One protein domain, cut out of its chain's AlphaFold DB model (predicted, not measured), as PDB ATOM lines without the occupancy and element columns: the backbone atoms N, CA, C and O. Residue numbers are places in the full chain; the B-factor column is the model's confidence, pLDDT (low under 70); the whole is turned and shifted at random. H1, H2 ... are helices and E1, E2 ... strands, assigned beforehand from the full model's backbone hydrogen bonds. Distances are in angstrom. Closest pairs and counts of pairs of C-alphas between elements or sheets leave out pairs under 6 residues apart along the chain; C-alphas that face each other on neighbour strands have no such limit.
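What this domain is: This is residues 256 to 360 of the 371 residues of the protein "Hypothetical protein" of Symbiodinium natans (UniProt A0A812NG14). Three short helices, H3, H4 and H5, form a loose triangular cluster with H3 set crosswise to the other two, and a small ladder of two strands, E1 and E2, lies near H3 and H5. H1 and H2 make a short angled arm reaching away from this cluster, and a long loop, residues 327 to 347, joins H4 to H5. The printed part has 105 residues, in the order E1 H1 H2 E2 H3 H4 H5; the sheet E1 - E2 is antiparallel. The class is mostly helix, although named elements hold under half of the residues, 51 of 105. The whole is compact, with a radius of gyration of the C-alphas of 14.5 A and spans of 45 by 37 by 25 A.

Where its parts are: E1, residues 256 to 258, begins at C-alpha 256, (-0.052, 45.065, -11.118), and is 6.6 A long. H1, residues 269 to 275, is 10.1 A long and begins at C-alpha 269, (23.859, 19.944, -11.891). H2, residues 278 to 285, measures 10.6 A, and E2, residues 290 to 293, 10.5 A. H3, residues 298 to 305, is 10.4 A long, and H4, residues 317 to 326, 14.2 A. H5, residues 348 to 358, is 15.3 A long and ends at C-alpha 358, (-14.477, 33.554, -11.933).

How they stand to each other: E1 and E2 are antiparallel neighbours at 161 degrees, with N 256 and O 292 2.8 A apart and N 290 and O 258 3.0 A apart, both within hydrogen-bond range. The closest C-alphas of E1 and H5, Ala 256 and Ile 350, are 7.2 A apart. H1 and H2 touch only at the corner by their link, and only just, with 3 pairs of C-alphas within 8 A; the closest are Tyr 275 and Arg 281, 5.4 A. They run the same way at a steep tilt of 65 degrees. H2 is apart from H3, H4 and H5. The closest C-alphas of E2 and H3, His 292 and Leu 298, are 7.0 A apart. H3 touches H4, closest at the C-alphas of Ala 300 and Phe 317, 7.0 A, about perpendicular at 77 degrees. H3 and H5 only just touch, with 3 pairs of C-alphas within 8 A, the closest being Val 299 and Phe 354 at 6.5 A; they are about perpendicular at 79 degrees. H4 and H5 are close but not clearly touching, with the C-alphas of Leu 321 and Leu 358 closest at 7.5 A. In H1, H2, H3, H4 and H5 every O i to N i+4 pair is within hydrogen-bond range.

The domain as a whole: The two C-alphas farthest apart, those of Lys 269 and Gly 360, are 45.5 A apart. The printed part has no cut. The links H3 to H4 and H4 to H5 are long, with 11 and 21 residues. Mean pLDDT of the printed part is 83.0; residues 332 to 349, of which 348 and 349 belong to H5, are under 70.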
ATOM      1  N   ALA A 256       0.018  46.451 -11.525       90.56
ATOM      2  CA  ALA A 256      -0.052  45.065 -11.118       90.56
ATOM      3  C   ALA A 256       1.274  44.378 -11.441       90.56
ATOM      4  O   ALA A 256       1.618  44.198 -12.613       90.56
ATOM      5  N   PHE A 257       2.022  44.003 -10.405       92.00
ATOM      6  CA  PHE A 257       3.246  43.224 -10.537       92.00
ATOM      7  C   PHE A 257       2.945  41.725 -10.499       92.00
ATOM      8  O   PHE A 257       2.213  41.237  -9.641       92.00
ATOM      9  N   PHE A 258       3.576  40.995 -11.412       92.00
ATOM     10  CA  PHE A 258       3.477  39.552 -11.542       92.00
ATOM     11  C   PHE A 258       4.877  38.952 -11.411       92.00
ATOM     12  O   PHE A 258       5.801  39.356 -12.123       92.00
ATOM     13  N   LEU A 259       5.020  37.943 -10.547       91.25
ATOM     14  CA  LEU A 259       6.214  37.098 -10.443       91.25
ATOM     15  C   LEU A 259       5.827  35.641 -10.721       91.25
ATOM     16  O   LEU A 259       5.591  34.877  -9.782       91.25
ATOM     17  N   PRO A 260       5.705  35.258 -12.003       91.62
ATOM     18  CA  PRO A 260       5.350  33.900 -12.376       91.62
ATOM     19  C   PRO A 260       6.394  32.905 -11.887       91.62
ATOM     20  O   PRO A 260       7.588  33.204 -11.882       91.62
ATOM     21  N   LYS A 261       5.946  31.698 -11.548       90.56
ATOM     22  CA  LYS A 261       6.811  30.568 -11.220       90.56
ATOM     23  C   LYS A 261       6.342  29.333 -11.975       90.56
ATOM     24  O   LYS A 261       5.153  29.041 -12.014       90.56
ATOM     25  N   SER A 262       7.275  28.587 -12.555       90.62
ATOM     26  CA  SER A 262       6.992  27.240 -13.050       90.62
ATOM     27  C   SER A 262       6.899  26.239 -11.894       90.62
ATOM     28  O   SER A 262       7.430  26.492 -10.815       90.62
ATOM     29  N   ALA A 263       6.360  25.049 -12.158       88.12
ATOM     30  CA  ALA A 263       6.373  23.944 -11.202       88.12
ATOM     31  C   ALA A 263       7.786  23.619 -10.673       88.12
ATOM     32  O   ALA A 263       8.760  23.530 -11.439       88.12
ATOM     33  N   THR A 264       7.873  23.378  -9.363       87.62
ATOM     34  CA  THR A 264       9.107  22.967  -8.692       87.62
ATOM     35  C   THR A 264       9.558  21.603  -9.192       87.62
ATOM     36  O   THR A 264       8.800  20.636  -9.234       87.62
ATOM     37  N   ARG A 265      10.827  21.518  -9.592       90.19
ATOM     38  CA  ARG A 265      11.480  20.268  -9.992       90.19
ATOM     39  C   ARG A 265      12.880  20.225  -9.404       90.19
ATOM     40  O   ARG A 265      13.539  21.259  -9.297       90.19
ATOM     41  N   LYS A 266      13.351  19.021  -9.071       93.50
ATOM     42  CA  LYS A 266      14.724  18.812  -8.606       93.50
ATOM     43  C   LYS A 266      15.704  19.338  -9.656       93.50
ATOM     44  O   LYS A 266      15.628  18.963 -10.825       93.50
ATOM     45  N   LEU A 267      16.613  20.211  -9.229       93.75
ATOM     46  CA  LEU A 267      17.633  20.768 -10.108       93.75
ATOM     47  C   LEU A 267      18.648  19.696 -10.499       93.75
ATOM     48  O   LEU A 267      19.201  18.996  -9.650       93.75
ATOM     49  N   THR A 268      18.936  19.619 -11.794       95.56
ATOM     50  CA  THR A 268      20.144  18.948 -12.296       95.56
ATOM     51  C   THR A 268      21.384  19.809 -12.020       95.56
ATOM     52  O   THR A 268      21.267  21.016 -11.791       95.56
ATOM     53  N   LYS A 269      22.587  19.216 -12.079       92.94
ATOM     54  CA  LYS A 269      23.859  19.944 -11.891       92.94
ATOM     55  C   LYS A 269      23.981  21.127 -12.862       92.94
ATOM     56  O   LYS A 269      24.148  22.258 -12.424       92.94
ATOM     57  N   THR A 270      23.749  20.879 -14.151       94.00
ATOM     58  CA  THR A 270      23.776  21.901 -15.210       94.00
ATOM     59  C   THR A 270      22.752  23.012 -14.981       94.00
ATOM     60  O   THR A 270      23.019  24.181 -15.241       94.00
ATOM     61  N   GLN A 271      21.562  22.686 -14.464       92.38
ATOM     62  CA  GLN A 271      20.574  23.709 -14.115       92.38
ATOM     63  C   GLN A 271      21.004  24.533 -12.901       92.38
ATOM     64  O   GLN A 271      20.769  25.736 -12.889       92.38
ATOM     65  N   LYS A 272      21.639  23.924 -11.896       91.31
ATOM     66  CA  LYS A 272      22.176  24.662 -10.747       91.31
ATOM     67  C   LYS A 272      23.287  25.623 -11.182       91.31
ATOM     68  O   LYS A 272      23.283  26.765 -10.748       91.31
ATOM     69  N   GLU A 273      24.165  25.196 -12.088       84.25
ATOM     70  CA  GLU A 273      25.193  26.056 -12.695       84.25
ATOM     71  C   GLU A 273      24.568  27.213 -13.491       84.25
ATOM     72  O   GLU A 273      24.943  28.367 -13.300       84.25
ATOM     73  N   LYS A 274      23.556  26.931 -14.327       89.69
ATOM     74  CA  LYS A 274      22.893  27.944 -15.167       89.69
ATOM     75  C   LYS A 274      22.059  28.957 -14.376       89.69
ATOM     76  O   LYS A 274      22.076  30.143 -14.688       89.69
ATOM     77  N   TYR A 275      21.263  28.490 -13.416       88.94
ATOM     78  CA  TYR A 275      20.255  29.308 -12.733       88.94
ATOM     79  C   TYR A 275      20.685  29.766 -11.335       88.94
ATOM     80  O   TYR A 275      20.094  30.696 -10.794       88.94
ATOM     81  N   GLY A 276      21.686  29.127 -10.728       87.44
ATOM     82  CA  GLY A 276      22.117  29.374  -9.350       87.44
ATOM     83  C   GLY A 276      21.198  28.737  -8.304       87.44
ATOM     84  O   GLY A 276      21.672  27.992  -7.447       87.44
ATOM     85  N   SER A 277      19.883  28.970  -8.395       90.00
ATOM     86  CA  SER A 277      18.886  28.442  -7.453       90.00
ATOM     87  C   SER A 277      17.654  27.841  -8.138       90.00
ATOM     88  O   SER A 277      17.383  28.070  -9.321       90.00
ATOM     89  N   GLY A 278      16.898  27.040  -7.378       90.12
ATOM     90  CA  GLY A 278      15.636  26.447  -7.833       90.12
ATOM     91  C   GLY A 278      14.600  27.517  -8.148       90.12
ATOM     92  O   GLY A 278      14.033  27.521  -9.238       90.12
ATOM     93  N   MET A 279      14.459  28.485  -7.243       90.00
ATOM     94  CA  MET A 279      13.575  29.638  -7.391       90.00
ATOM     95  C   MET A 279      13.914  30.475  -8.636       90.00
ATOM     96  O   MET A 279      13.022  30.802  -9.414       90.00
ATOM     97  N   ALA A 280      15.199  30.765  -8.887       90.88
ATOM     98  CA  ALA A 280      15.623  31.500 -10.083       90.88
ATOM     99  C   ALA A 280      15.196  30.790 -11.376       90.88
ATOM    100  O   ALA A 280      14.704  31.424 -12.312       90.88
ATOM    101  N   ARG A 281      15.369  29.460 -11.420       93.94
ATOM    102  CA  ARG A 281      14.920  28.625 -12.538       93.94
ATOM    103  C   ARG A 281      13.405  28.666 -12.680       93.94
ATOM    104  O   ARG A 281      12.923  28.788 -13.799       93.94
ATOM    105  N   GLU A 282      12.669  28.536 -11.579       91.88
ATOM    106  CA  GLU A 282      11.205  28.557 -11.588       91.88
ATOM    107  C   GLU A 282      10.666  29.872 -12.139       91.88
ATOM    108  O   GLU A 282       9.795  29.854 -13.006       91.88
ATOM    109  N   ILE A 283      11.217  31.000 -11.693       91.69
ATOM    110  CA  ILE A 283      10.813  32.320 -12.179       91.69
ATOM    111  C   ILE A 283      11.151  32.473 -13.662       91.69
ATOM    112  O   ILE A 283      10.326  32.932 -14.451       91.69
ATOM    113  N   PHE A 284      12.354  32.057 -14.063       93.06
ATOM    114  CA  PHE A 284      12.773  32.129 -15.459       93.06
ATOM    115  C   PHE A 284      11.876  31.294 -16.377       93.06
ATOM    116  O   PHE A 284      11.396  31.791 -17.391       93.06
ATOM    117  N   LEU A 285      11.622  30.033 -16.016       92.06
ATOM    118  CA  LEU A 285      10.767  29.141 -16.800       92.06
ATOM    119  C   LEU A 285       9.288  29.538 -16.746       92.06
ATOM    120  O   LEU A 285       8.549  29.189 -17.657       92.06
ATOM    121  N   GLY A 286       8.867  30.286 -15.723       91.00
ATOM    122  CA  GLY A 286       7.541  30.902 -15.651       91.00
ATOM    123  C   GLY A 286       7.340  32.088 -16.605       91.00
ATOM    124  O   GLY A 286       6.269  32.681 -16.599       91.00
ATOM    125  N   GLY A 287       8.347  32.458 -17.405       91.69
ATOM    126  CA  GLY A 287       8.286  33.601 -18.324       91.69
ATOM    127  C   GLY A 287       8.832  34.908 -17.741       91.69
ATOM    128  O   GLY A 287       8.805  35.944 -18.410       91.69
ATOM    129  N   GLY A 288       9.374  34.853 -16.521       91.81
ATOM    130  CA  GLY A 288       9.954  35.993 -15.831       91.81
ATOM    131  C   GLY A 288       8.917  37.007 -15.324       91.81
ATOM    132  O   GLY A 288       7.741  36.963 -15.676       91.81
ATOM    133  N   PRO A 289       9.348  37.940 -14.467       93.12
ATOM    134  CA  PRO A 289       8.486  38.935 -13.854       93.12
ATOM    135  C   PRO A 289       8.032  39.991 -14.862       93.12
ATOM    136  O   PRO A 289       8.769  40.362 -15.781       93.12
ATOM    137  N   PHE A 290       6.835  40.534 -14.663       93.88
ATOM    138  CA  PHE A 290       6.297  41.611 -15.494       93.88
ATOM    139  C   PHE A 290       5.346  42.519 -14.707       93.88
ATOM    140  O   PHE A 290       4.926  42.191 -13.602       93.88
ATOM    141  N   VAL A 291       5.042  43.691 -15.270       92.88
ATOM    142  CA  VAL A 291       4.111  44.670 -14.691       92.88
ATOM    143  C   VAL A 291       3.100  45.068 -15.753       92.88
ATOM    144  O   VAL A 291       3.495  45.376 -16.879       92.88
ATOM    145  N   HIS A 292       1.820  45.081 -15.395       93.38
ATOM    146  CA  HIS A 292       0.742  45.635 -16.212       93.38
ATOM    147  C   HIS A 292       0.092  46.816 -15.508       93.38
ATOM    148  O   HIS A 292       0.106  46.911 -14.284       93.38
ATOM    149  N   ARG A 293      -0.500  47.713 -16.295       92.31
ATOM    150  CA  ARG A 293      -1.431  48.701 -15.753       92.31
ATOM    151  C   ARG A 293      -2.726  48.010 -15.377       92.31
ATOM    152  O   ARG A 293      -3.195  47.132 -16.107       92.31
ATOM    153  N   ASP A 294      -3.293  48.433 -14.263       89.50
ATOM    154  CA  ASP A 294      -4.606  47.988 -13.867       89.50
ATOM    155  C   ASP A 294      -5.640  48.366 -14.934       89.50
ATOM    156  O   ASP A 294      -5.624  49.454 -15.512       89.50
ATOM    157  N   SER A 295      -6.481  47.399 -15.281       92.38
ATOM    158  CA  SER A 295      -7.543  47.543 -16.277       92.38
ATOM    159  C   SER A 295      -8.547  46.404 -16.124       92.38
ATOM    160  O   SER A 295      -8.301  45.437 -15.397       92.38
ATOM    161  N   GLU A 296      -9.686  46.482 -16.803       90.25
ATOM    162  CA  GLU A 296     -10.634  45.360 -16.874       90.25
ATOM    163  C   GLU A 296     -10.041  44.165 -17.635       90.25
ATOM    164  O   GLU A 296     -10.262  43.012 -17.276       90.25
ATOM    165  N   ALA A 297      -9.188  44.441 -18.624       94.31
ATOM    166  CA  ALA A 297      -8.482  43.431 -19.403       94.31
ATOM    167  C   ALA A 297      -7.250  42.845 -18.689       94.31
ATOM    168  O   ALA A 297      -6.577  41.992 -19.270       94.31
ATOM    169  N   LEU A 298      -6.928  43.276 -17.459       92.94
ATOM    170  CA  LEU A 298      -5.714  42.871 -16.742       92.94
ATOM    171  C   LEU A 298      -5.590  41.346 -16.637       92.94
ATOM    172  O   LEU A 298      -4.528  40.796 -16.921       92.94
ATOM    173  N   VAL A 299      -6.681  40.666 -16.270       93.75
ATOM    174  CA  VAL A 299      -6.704  39.202 -16.119       93.75
ATOM    175  C   VAL A 299      -6.412  38.524 -17.459       93.75
ATOM    176  O   VAL A 299      -5.532  37.674 -17.536       93.75
ATOM    177  N   ALA A 300      -7.073  38.953 -18.538       95.06
ATOM    178  CA  ALA A 300      -6.835  38.412 -19.876       95.06
ATOM    179  C   ALA A 300      -5.400  38.679 -20.361       95.06
ATOM    180  O   ALA A 300      -4.763  37.798 -20.934       95.06
ATOM    181  N   GLN A 301      -4.857  39.874 -20.111       95.38
ATOM    182  CA  GLN A 301      -3.468  40.206 -20.445       95.38
ATOM    183  C   GLN A 301      -2.478  39.327 -19.674       95.38
ATOM    184  O   GLN A 301      -1.534  38.811 -20.273       95.38
ATOM    185  N   ALA A 302      -2.715  39.108 -18.377       93.81
ATOM    186  CA  ALA A 302      -1.896  38.228 -17.557       93.81
ATOM    187  C   ALA A 302      -1.961  36.776 -18.051       93.81
ATOM    188  O   ALA A 302      -0.915  36.169 -18.259       93.81
ATOM    189  N   LEU A 303      -3.156  36.236 -18.321       94.50
ATOM    190  CA  LEU A 303      -3.326  34.872 -18.844       94.50
ATOM    191  C   LEU A 303      -2.638  34.680 -20.200       94.50
ATOM    192  O   LEU A 303      -1.960  33.671 -20.391       94.50
ATOM    193  N   ARG A 304      -2.722  35.666 -21.105       95.31
ATOM    194  CA  ARG A 304      -1.974  35.647 -22.376       95.31
ATOM    195  C   ARG A 304      -0.476  35.633 -22.148       95.31
ATOM    196  O   ARG A 304       0.245  34.848 -22.753       95.31
ATOM    197  N   ARG A 305       0.007  36.489 -21.244       94.12
ATOM    198  CA  ARG A 305       1.435  36.574 -20.932       94.12
ATOM    199  C   ARG A 305       1.973  35.280 -20.323       94.12
ATOM    200  O   ARG A 305       3.128  34.942 -20.557       94.12
ATOM    201  N   LEU A 306       1.135  34.584 -19.565       92.25
ATOM    202  CA  LEU A 306       1.428  33.301 -18.939       92.25
ATOM    203  C   LEU A 306       1.215  32.096 -19.876       92.25
ATOM    204  O   LEU A 306       1.557  30.982 -19.490       92.25
ATOM    205  N   GLY A 307       0.670  32.304 -21.080       93.31
ATOM    206  CA  GLY A 307       0.437  31.250 -22.072       93.31
ATOM    207  C   GLY A 307      -0.806  30.387 -21.831       93.31
ATOM    208  O   GLY A 307      -0.869  29.289 -22.369       93.31
ATOM    209  N   TYR A 308      -1.771  30.847 -21.025       93.62
ATOM    210  CA  TYR A 308      -3.054  30.149 -20.817       93.62
ATOM    211  C   TYR A 308      -4.146  30.596 -21.794       93.62
ATOM    212  O   TYR A 308      -5.113  29.873 -21.986       93.62
ATOM    213  N   LEU A 309      -4.016  31.796 -22.365       95.88
ATOM    214  CA  LEU A 309      -4.980  32.400 -23.287       95.88
ATOM    215  C   LEU A 309      -4.233  32.786 -24.566       95.88
ATOM    216  O   LEU A 309      -3.240  33.507 -24.496       95.88
ATOM    217  N   ASP A 310      -4.693  32.339 -25.727       95.12
ATOM    218  CA  ASP A 310      -4.102  32.671 -27.030       95.12
ATOM    219  C   ASP A 310      -5.204  32.892 -28.085       95.12
ATOM    220  O   ASP A 310      -6.386  32.860 -27.758       95.12
ATOM    221  N   SER A 311      -4.844  33.254 -29.318       93.75
ATOM    222  CA  SER A 311      -5.818  33.495 -30.397       93.75
ATOM    223  C   SER A 311      -6.180  32.246 -31.197       93.75
ATOM    224  O   SER A 311      -7.107  32.307 -32.001       93.75
ATOM    225  N   ASP A 312      -5.450  31.148 -31.009       92.06
ATOM    226  CA  ASP A 312      -5.386  30.066 -31.989       92.06
ATOM    227  C   ASP A 312      -6.008  28.782 -31.433       92.06
ATOM    228  O   ASP A 312      -6.903  28.210 -32.049       92.06
ATOM    229  N   MET A 313      -5.548  28.329 -30.264       85.19
ATOM    230  CA  MET A 313      -5.946  27.063 -29.641       85.19
ATOM    231  C   MET A 313      -6.744  27.256 -28.348       85.19
ATOM    232  O   MET A 313      -7.588  26.424 -28.044       85.19
ATOM    233  N   ASN A 314      -6.518  28.346 -27.608       88.25
ATOM    234  CA  ASN A 314      -7.139  28.615 -26.307       88.25
ATOM    235  C   ASN A 314      -7.742  30.025 -26.278       88.25
ATOM    236  O   ASN A 314      -7.317  30.868 -25.489       88.25
ATOM    237  N   GLY A 315      -8.700  30.293 -27.172       93.00
ATOM    238  CA  GLY A 315      -9.376  31.594 -27.285       93.00
ATOM    239  C   GLY A 315     -10.464  31.849 -26.238       93.00
ATOM    240  O   GLY A 315     -10.833  33.005 -26.014       93.00
ATOM    241  N   ASP A 316     -10.972  30.799 -25.584       95.75
ATOM    242  CA  ASP A 316     -12.002  30.921 -24.552       95.75
ATOM    243  C   ASP A 316     -11.383  31.402 -23.231       95.75
ATOM    244  O   ASP A 316     -10.615  30.711 -22.557       95.75
ATOM    245  N   PHE A 317     -11.745  32.624 -22.844       94.56
ATOM    246  CA  PHE A 317     -11.296  33.240 -21.601       94.56
ATOM    247  C   PHE A 317     -11.690  32.432 -20.353       94.56
ATOM    248  O   PHE A 317     -10.903  32.353 -19.408       94.56
ATOM    249  N   SER A 318     -12.885  31.838 -20.339       94.00
ATOM    250  CA  SER A 318     -13.398  31.064 -19.203       94.00
ATOM    251  C   SER A 318     -12.629  29.758 -19.047       94.00
ATOM    252  O   SER A 318     -12.250  29.402 -17.931       94.00
ATOM    253  N   GLU A 319     -12.336  29.078 -20.159       93.75
ATOM    254  CA  GLU A 319     -11.506  27.871 -20.167       93.75
ATOM    255  C   GLU A 319     -10.082  28.180 -19.694       93.75
ATOM    256  O   GLU A 319      -9.597  27.554 -18.750       93.75
ATOM    257  N   ALA A 320      -9.441  29.205 -20.268       94.25
ATOM    258  CA  ALA A 320      -8.101  29.639 -19.878       94.25
ATOM    259  C   ALA A 320      -8.009  29.952 -18.376       94.25
ATOM    260  O   ALA A 320      -7.061  29.546 -17.693       94.25
ATOM    261  N   LEU A 321      -9.013  30.654 -17.842       92.38
ATOM    262  CA  LEU A 321      -9.105  30.971 -16.422       92.38
ATOM    263  C   LEU A 321      -9.292  29.706 -15.573       92.38
ATOM    264  O   LEU A 321      -8.610  29.557 -14.560       92.38
ATOM    265  N   MET A 322     -10.155  28.778 -15.995       90.06
ATOM    266  CA  MET A 322     -10.389  27.507 -15.306       90.06
ATOM    267  C   MET A 322      -9.142  26.621 -15.276       90.06
ATOM    268  O   MET A 322      -8.814  26.064 -14.226       90.06
ATOM    269  N   VAL A 323      -8.411  26.516 -16.387       91.88
ATOM    270  CA  VAL A 323      -7.126  25.804 -16.451       91.88
ATOM    271  C   VAL A 323      -6.121  26.458 -15.507       91.88
ATOM    272  O   VAL A 323      -5.454  25.774 -14.728       91.88
ATOM    273  N   PHE A 324      -6.046  27.791 -15.524       90.75
ATOM    274  CA  PHE A 324      -5.142  28.545 -14.670       90.75
ATOM    275  C   PHE A 324      -5.400  28.285 -13.177       90.75
ATOM    276  O   PHE A 324      -4.469  27.913 -12.463       90.75
ATOM    277  N   VAL A 325      -6.638  28.412 -12.695       88.25
ATOM    278  CA  VAL A 325      -6.950  28.230 -11.262       88.25
ATOM    279  C   VAL A 325      -6.866  26.773 -10.802       88.25
ATOM    280  O   VAL A 325      -6.532  26.505  -9.645       88.25
ATOM    281  N   ASN A 326      -7.134  25.814 -11.692       87.94
ATOM    282  CA  ASN A 326      -7.081  24.393 -11.349       87.94
ATOM    283  C   ASN A 326      -5.676  23.799 -11.412       87.94
ATOM    284  O   ASN A 326      -5.435  22.751 -10.802       87.94
ATOM    285  N   SER A 327      -4.748  24.472 -12.087       86.81
ATOM    286  CA  SER A 327      -3.369  24.025 -12.184       86.81
ATOM    287  C   SER A 327      -2.706  23.917 -10.808       86.81
ATOM    288  O   SER A 327      -2.687  24.867 -10.025       86.81
ATOM    289  N   SER A 328      -2.118  22.756 -10.511       83.94
ATOM    290  CA  SER A 328      -1.549  22.455  -9.193       83.94
ATOM    291  C   SER A 328      -0.409  23.392  -8.793       83.94
ATOM    292  O   SER A 328      -0.300  23.741  -7.623       83.94
ATOM    293  N   HIS A 329       0.405  23.865  -9.743       80.25
ATOM    294  CA  HIS A 329       1.479  24.829  -9.463       80.25
ATOM    295  C   HIS A 329       0.989  26.262  -9.250       80.25
ATOM    296  O   HIS A 329       1.746  27.089  -8.750       80.25
ATOM    297  N   ASN A 330      -0.261  26.559  -9.608       82.38
ATOM    298  CA  ASN A 330      -0.897  27.836  -9.308       82.38
ATOM    299  C   ASN A 330      -1.652  27.786  -7.978       82.38
ATOM    300  O   ASN A 330      -2.213  28.795  -7.580       82.38
ATOM    301  N   LYS A 331      -1.678  26.657  -7.266       79.94
ATOM    302  CA  LYS A 331      -2.265  26.580  -5.926       79.94
ATOM    303  C   LYS A 331      -1.169  26.883  -4.915       79.94
ATOM    304  O   LYS A 331      -0.180  26.156  -4.840       79.94
ATOM    305  N   CYS A 332      -1.307  27.978  -4.174       62.88
ATOM    306  CA  CYS A 332      -0.398  28.247  -3.073       62.88
ATOM    307  C   CYS A 332      -0.871  27.419  -1.872       62.88
ATOM    308  O   CYS A 332      -2.049  27.515  -1.523       62.88
ATOM    309  N   PRO A 333      -0.009  26.619  -1.226       57.66
ATOM    310  CA  PRO A 333      -0.313  26.070   0.086       57.66
ATOM    311  C   PRO A 333      -0.210  27.210   1.111       57.66
ATOM    312  O   PRO A 333       0.751  27.291   1.867       57.66
ATOM    313  N   VAL A 334      -1.154  28.153   1.081       53.28
ATOM    314  CA  VAL A 334      -1.362  29.071   2.204       53.28
ATOM    315  C   VAL A 334      -2.181  28.309   3.231       53.28
ATOM    316  O   VAL A 334      -3.109  27.586   2.870       53.28
ATOM    317  N   SER A 335      -1.804  28.441   4.496       49.12
ATOM    318  CA  SER A 335      -2.265  27.587   5.582       49.12
ATOM    319  C   SER A 335      -3.765  27.613   5.875       49.12
ATOM    320  O   SER A 335      -4.167  26.708   6.581       49.12
ATOM    321  N   ASP A 336      -4.597  28.513   5.325       41.84
ATOM    322  CA  ASP A 336      -6.052  28.496   5.605       41.84
ATOM    323  C   ASP A 336      -6.992  29.018   4.486       41.84
ATOM    324  O   ASP A 336      -8.206  28.963   4.655       41.84
ATOM    325  N   GLU A 337      -6.512  29.454   3.309       40.66
ATOM    326  CA  GLU A 337      -7.405  29.805   2.180       40.66
ATOM    327  C   GLU A 337      -6.800  29.467   0.801       40.66
ATOM    328  O   GLU A 337      -5.610  29.714   0.572       40.66
ATOM    329  N   PRO A 338      -7.599  28.949  -0.160       37.28
ATOM    330  CA  PRO A 338      -7.144  28.622  -1.510       37.28
ATOM    331  C   PRO A 338      -6.837  29.898  -2.307       37.28
ATOM    332  O   PRO A 338      -7.649  30.398  -3.083       37.28
ATOM    333  N   THR A 339      -5.627  30.422  -2.127       43.44
ATOM    334  CA  THR A 339      -5.125  31.570  -2.881       43.44
ATOM    335  C   THR A 339      -4.333  31.076  -4.087       43.44
ATOM    336  O   THR A 339      -3.399  30.276  -3.971       43.44
ATOM    337  N   VAL A 340      -4.707  31.553  -5.273       46.06
ATOM    338  CA  VAL A 340      -3.945  31.301  -6.496       46.06
ATOM    339  C   VAL A 340      -2.572  31.965  -6.357       46.06
ATOM    340  O   VAL A 340      -2.481  33.160  -6.099       46.06
ATOM    341  N   CYS A 341      -1.509  31.181  -6.535       50.44
ATOM    342  CA  CYS A 341      -0.088  31.481  -6.359       50.44
ATOM    343  C   CYS A 341       0.470  32.445  -7.421       50.44
ATOM    344  O   CYS A 341       1.607  32.328  -7.875       50.44
ATOM    345  N   LEU A 342      -0.329  33.424  -7.825       52.38
ATOM    346  CA  LEU A 342       0.196  34.688  -8.287       52.38
ATOM    347  C   LEU A 342       0.646  35.438  -7.039       52.38
ATOM    348  O   LEU A 342      -0.188  35.842  -6.234       52.38
ATOM    349  N   TYR A 343       1.951  35.660  -6.885       51.06
ATOM    350  CA  TYR A 343       2.461  36.679  -5.963       51.06
ATOM    351  C   TYR A 343       2.060  38.068  -6.500       51.06
ATOM    352  O   TYR A 343       2.892  38.852  -6.947       51.06
ATOM    353  N   CYS A 344       0.758  38.345  -6.515       49.09
ATOM    354  CA  CYS A 344       0.158  39.659  -6.670       49.09
ATOM    355  C   CYS A 344       0.235  40.328  -5.307       49.09
ATOM    356  O   CYS A 344      -0.761  40.470  -4.602       49.09
ATOM    357  N   LEU A 345       1.457  40.621  -4.883       43.81
ATOM    358  CA  LEU A 345       1.661  41.207  -3.577       43.81
ATOM    359  C   LEU A 345       1.357  42.698  -3.685       43.81
ATOM    360  O   LEU A 345       1.868  43.367  -4.580       43.81
ATOM    361  N   GLY A 346       0.488  43.194  -2.814       39.22
ATOM    362  CA  GLY A 346       0.293  44.627  -2.614       39.22
ATOM    363  C   GLY A 346      -1.120  45.161  -2.813       39.22
ATOM    364  O   GLY A 346      -1.409  46.197  -2.248       39.22
ATOM    365  N   HIS A 347      -2.041  44.503  -3.524       48.50
ATOM    366  CA  HIS A 347      -3.417  45.018  -3.607       48.50
ATOM    367  C   HIS A 347      -4.444  43.894  -3.724       48.50
ATOM    368  O   HIS A 347      -4.419  43.093  -4.663       48.50
ATOM    369  N   THR A 348      -5.429  43.913  -2.818       53.28
ATOM    370  CA  THR A 348      -6.657  43.101  -2.887       53.28
ATOM    371  C   THR A 348      -7.322  43.152  -4.269       53.28
ATOM    372  O   THR A 348      -8.021  42.215  -4.641       53.28
ATOM    373  N   CYS A 349      -7.069  44.200  -5.062       60.25
ATOM    374  CA  CYS A 349      -7.595  44.389  -6.408       60.25
ATOM    375  C   CYS A 349      -7.309  43.228  -7.369       60.25
ATOM    376  O   CYS A 349      -8.235  42.821  -8.064       60.25
ATOM    377  N   ILE A 350      -6.104  42.639  -7.421       70.31
ATOM    378  CA  ILE A 350      -5.831  41.605  -8.442       70.31
ATOM    379  C   ILE A 350      -6.536  40.294  -8.092       70.31
ATOM    380  O   ILE A 350      -7.271  39.758  -8.920       70.31
ATOM    381  N   ALA A 351      -6.397  39.820  -6.852       72.44
ATOM    382  CA  ALA A 351      -7.132  38.649  -6.377       72.44
ATOM    383  C   ALA A 351      -8.650  38.856  -6.516       72.44
ATOM    384  O   ALA A 351      -9.340  37.992  -7.046       72.44
ATOM    385  N   ARG A 352      -9.172  40.040  -6.158       79.06
ATOM    386  CA  ARG A 352     -10.584  40.395  -6.376       79.06
ATOM    387  C   ARG A 352     -10.967  40.383  -7.851       79.06
ATOM    388  O   ARG A 352     -12.070  39.949  -8.156       79.06
ATOM    389  N   LYS A 353     -10.096  40.814  -8.766       82.50
ATOM    390  CA  LYS A 353     -10.356  40.782 -10.214       82.50
ATOM    391  C   LYS A 353     -10.386  39.365 -10.767       82.50
ATOM    392  O   LYS A 353     -11.294  39.062 -11.530       82.50
ATOM    393  N   PHE A 354      -9.480  38.488 -10.339       81.62
ATOM    394  CA  PHE A 354      -9.560  37.062 -10.669       81.62
ATOM    395  C   PHE A 354     -10.833  36.435 -10.084       81.62
ATOM    396  O   PHE A 354     -11.577  35.777 -10.804       81.62
ATOM    397  N   SER A 355     -11.164  36.727  -8.824       82.31
ATOM    398  CA  SER A 355     -12.400  36.260  -8.185       82.31
ATOM    399  C   SER A 355     -13.670  36.816  -8.835       82.31
ATOM    400  O   SER A 355     -14.683  36.126  -8.877       82.31
ATOM    401  N   LYS A 356     -13.648  38.056  -9.338       85.19
ATOM    402  CA  LYS A 356     -14.750  38.657 -10.102       85.19
ATOM    403  C   LYS A 356     -14.870  37.990 -11.471       85.19
ATOM    404  O   LYS A 356     -15.976  37.649 -11.862       85.19
ATOM    405  N   ALA A 357     -13.750  37.746 -12.151       83.94
ATOM    406  CA  ALA A 357     -13.723  37.039 -13.430       83.94
ATOM    407  C   ALA A 357     -14.263  35.602 -13.309       83.94
ATOM    408  O   ALA A 357     -15.007  35.163 -14.178       83.94
ATOM    409  N   LEU A 358     -13.969  34.905 -12.204       84.50
ATOM    410  CA  LEU A 358     -14.477  33.554 -11.933       84.50
ATOM    411  C   LEU A 358     -15.992  33.491 -11.707       84.50
ATOM    412  O   LEU A 358     -16.606  32.475 -12.010       84.50
ATOM    413  N   ARG A 359     -16.609  34.554 -11.174       86.12
ATOM    414  CA  ARG A 359     -18.068  34.600 -10.961       86.12
ATOM    415  C   ARG A 359     -18.854  34.864 -12.249       86.12
ATOM    416  O   ARG A 359     -20.079  34.812 -12.218       86.12
ATOM    417  N   GLY A 360     -18.163  35.133 -13.359       80.19
ATOM    418  CA  GLY A 360     -18.774  35.584 -14.603       80.19
ATOM    419  C   GLY A 360     -19.366  36.995 -14.482       80.19
ATOM    420  O   GLY A 360     -19.331  37.608 -13.409       80.19
TER     421      GLY A 360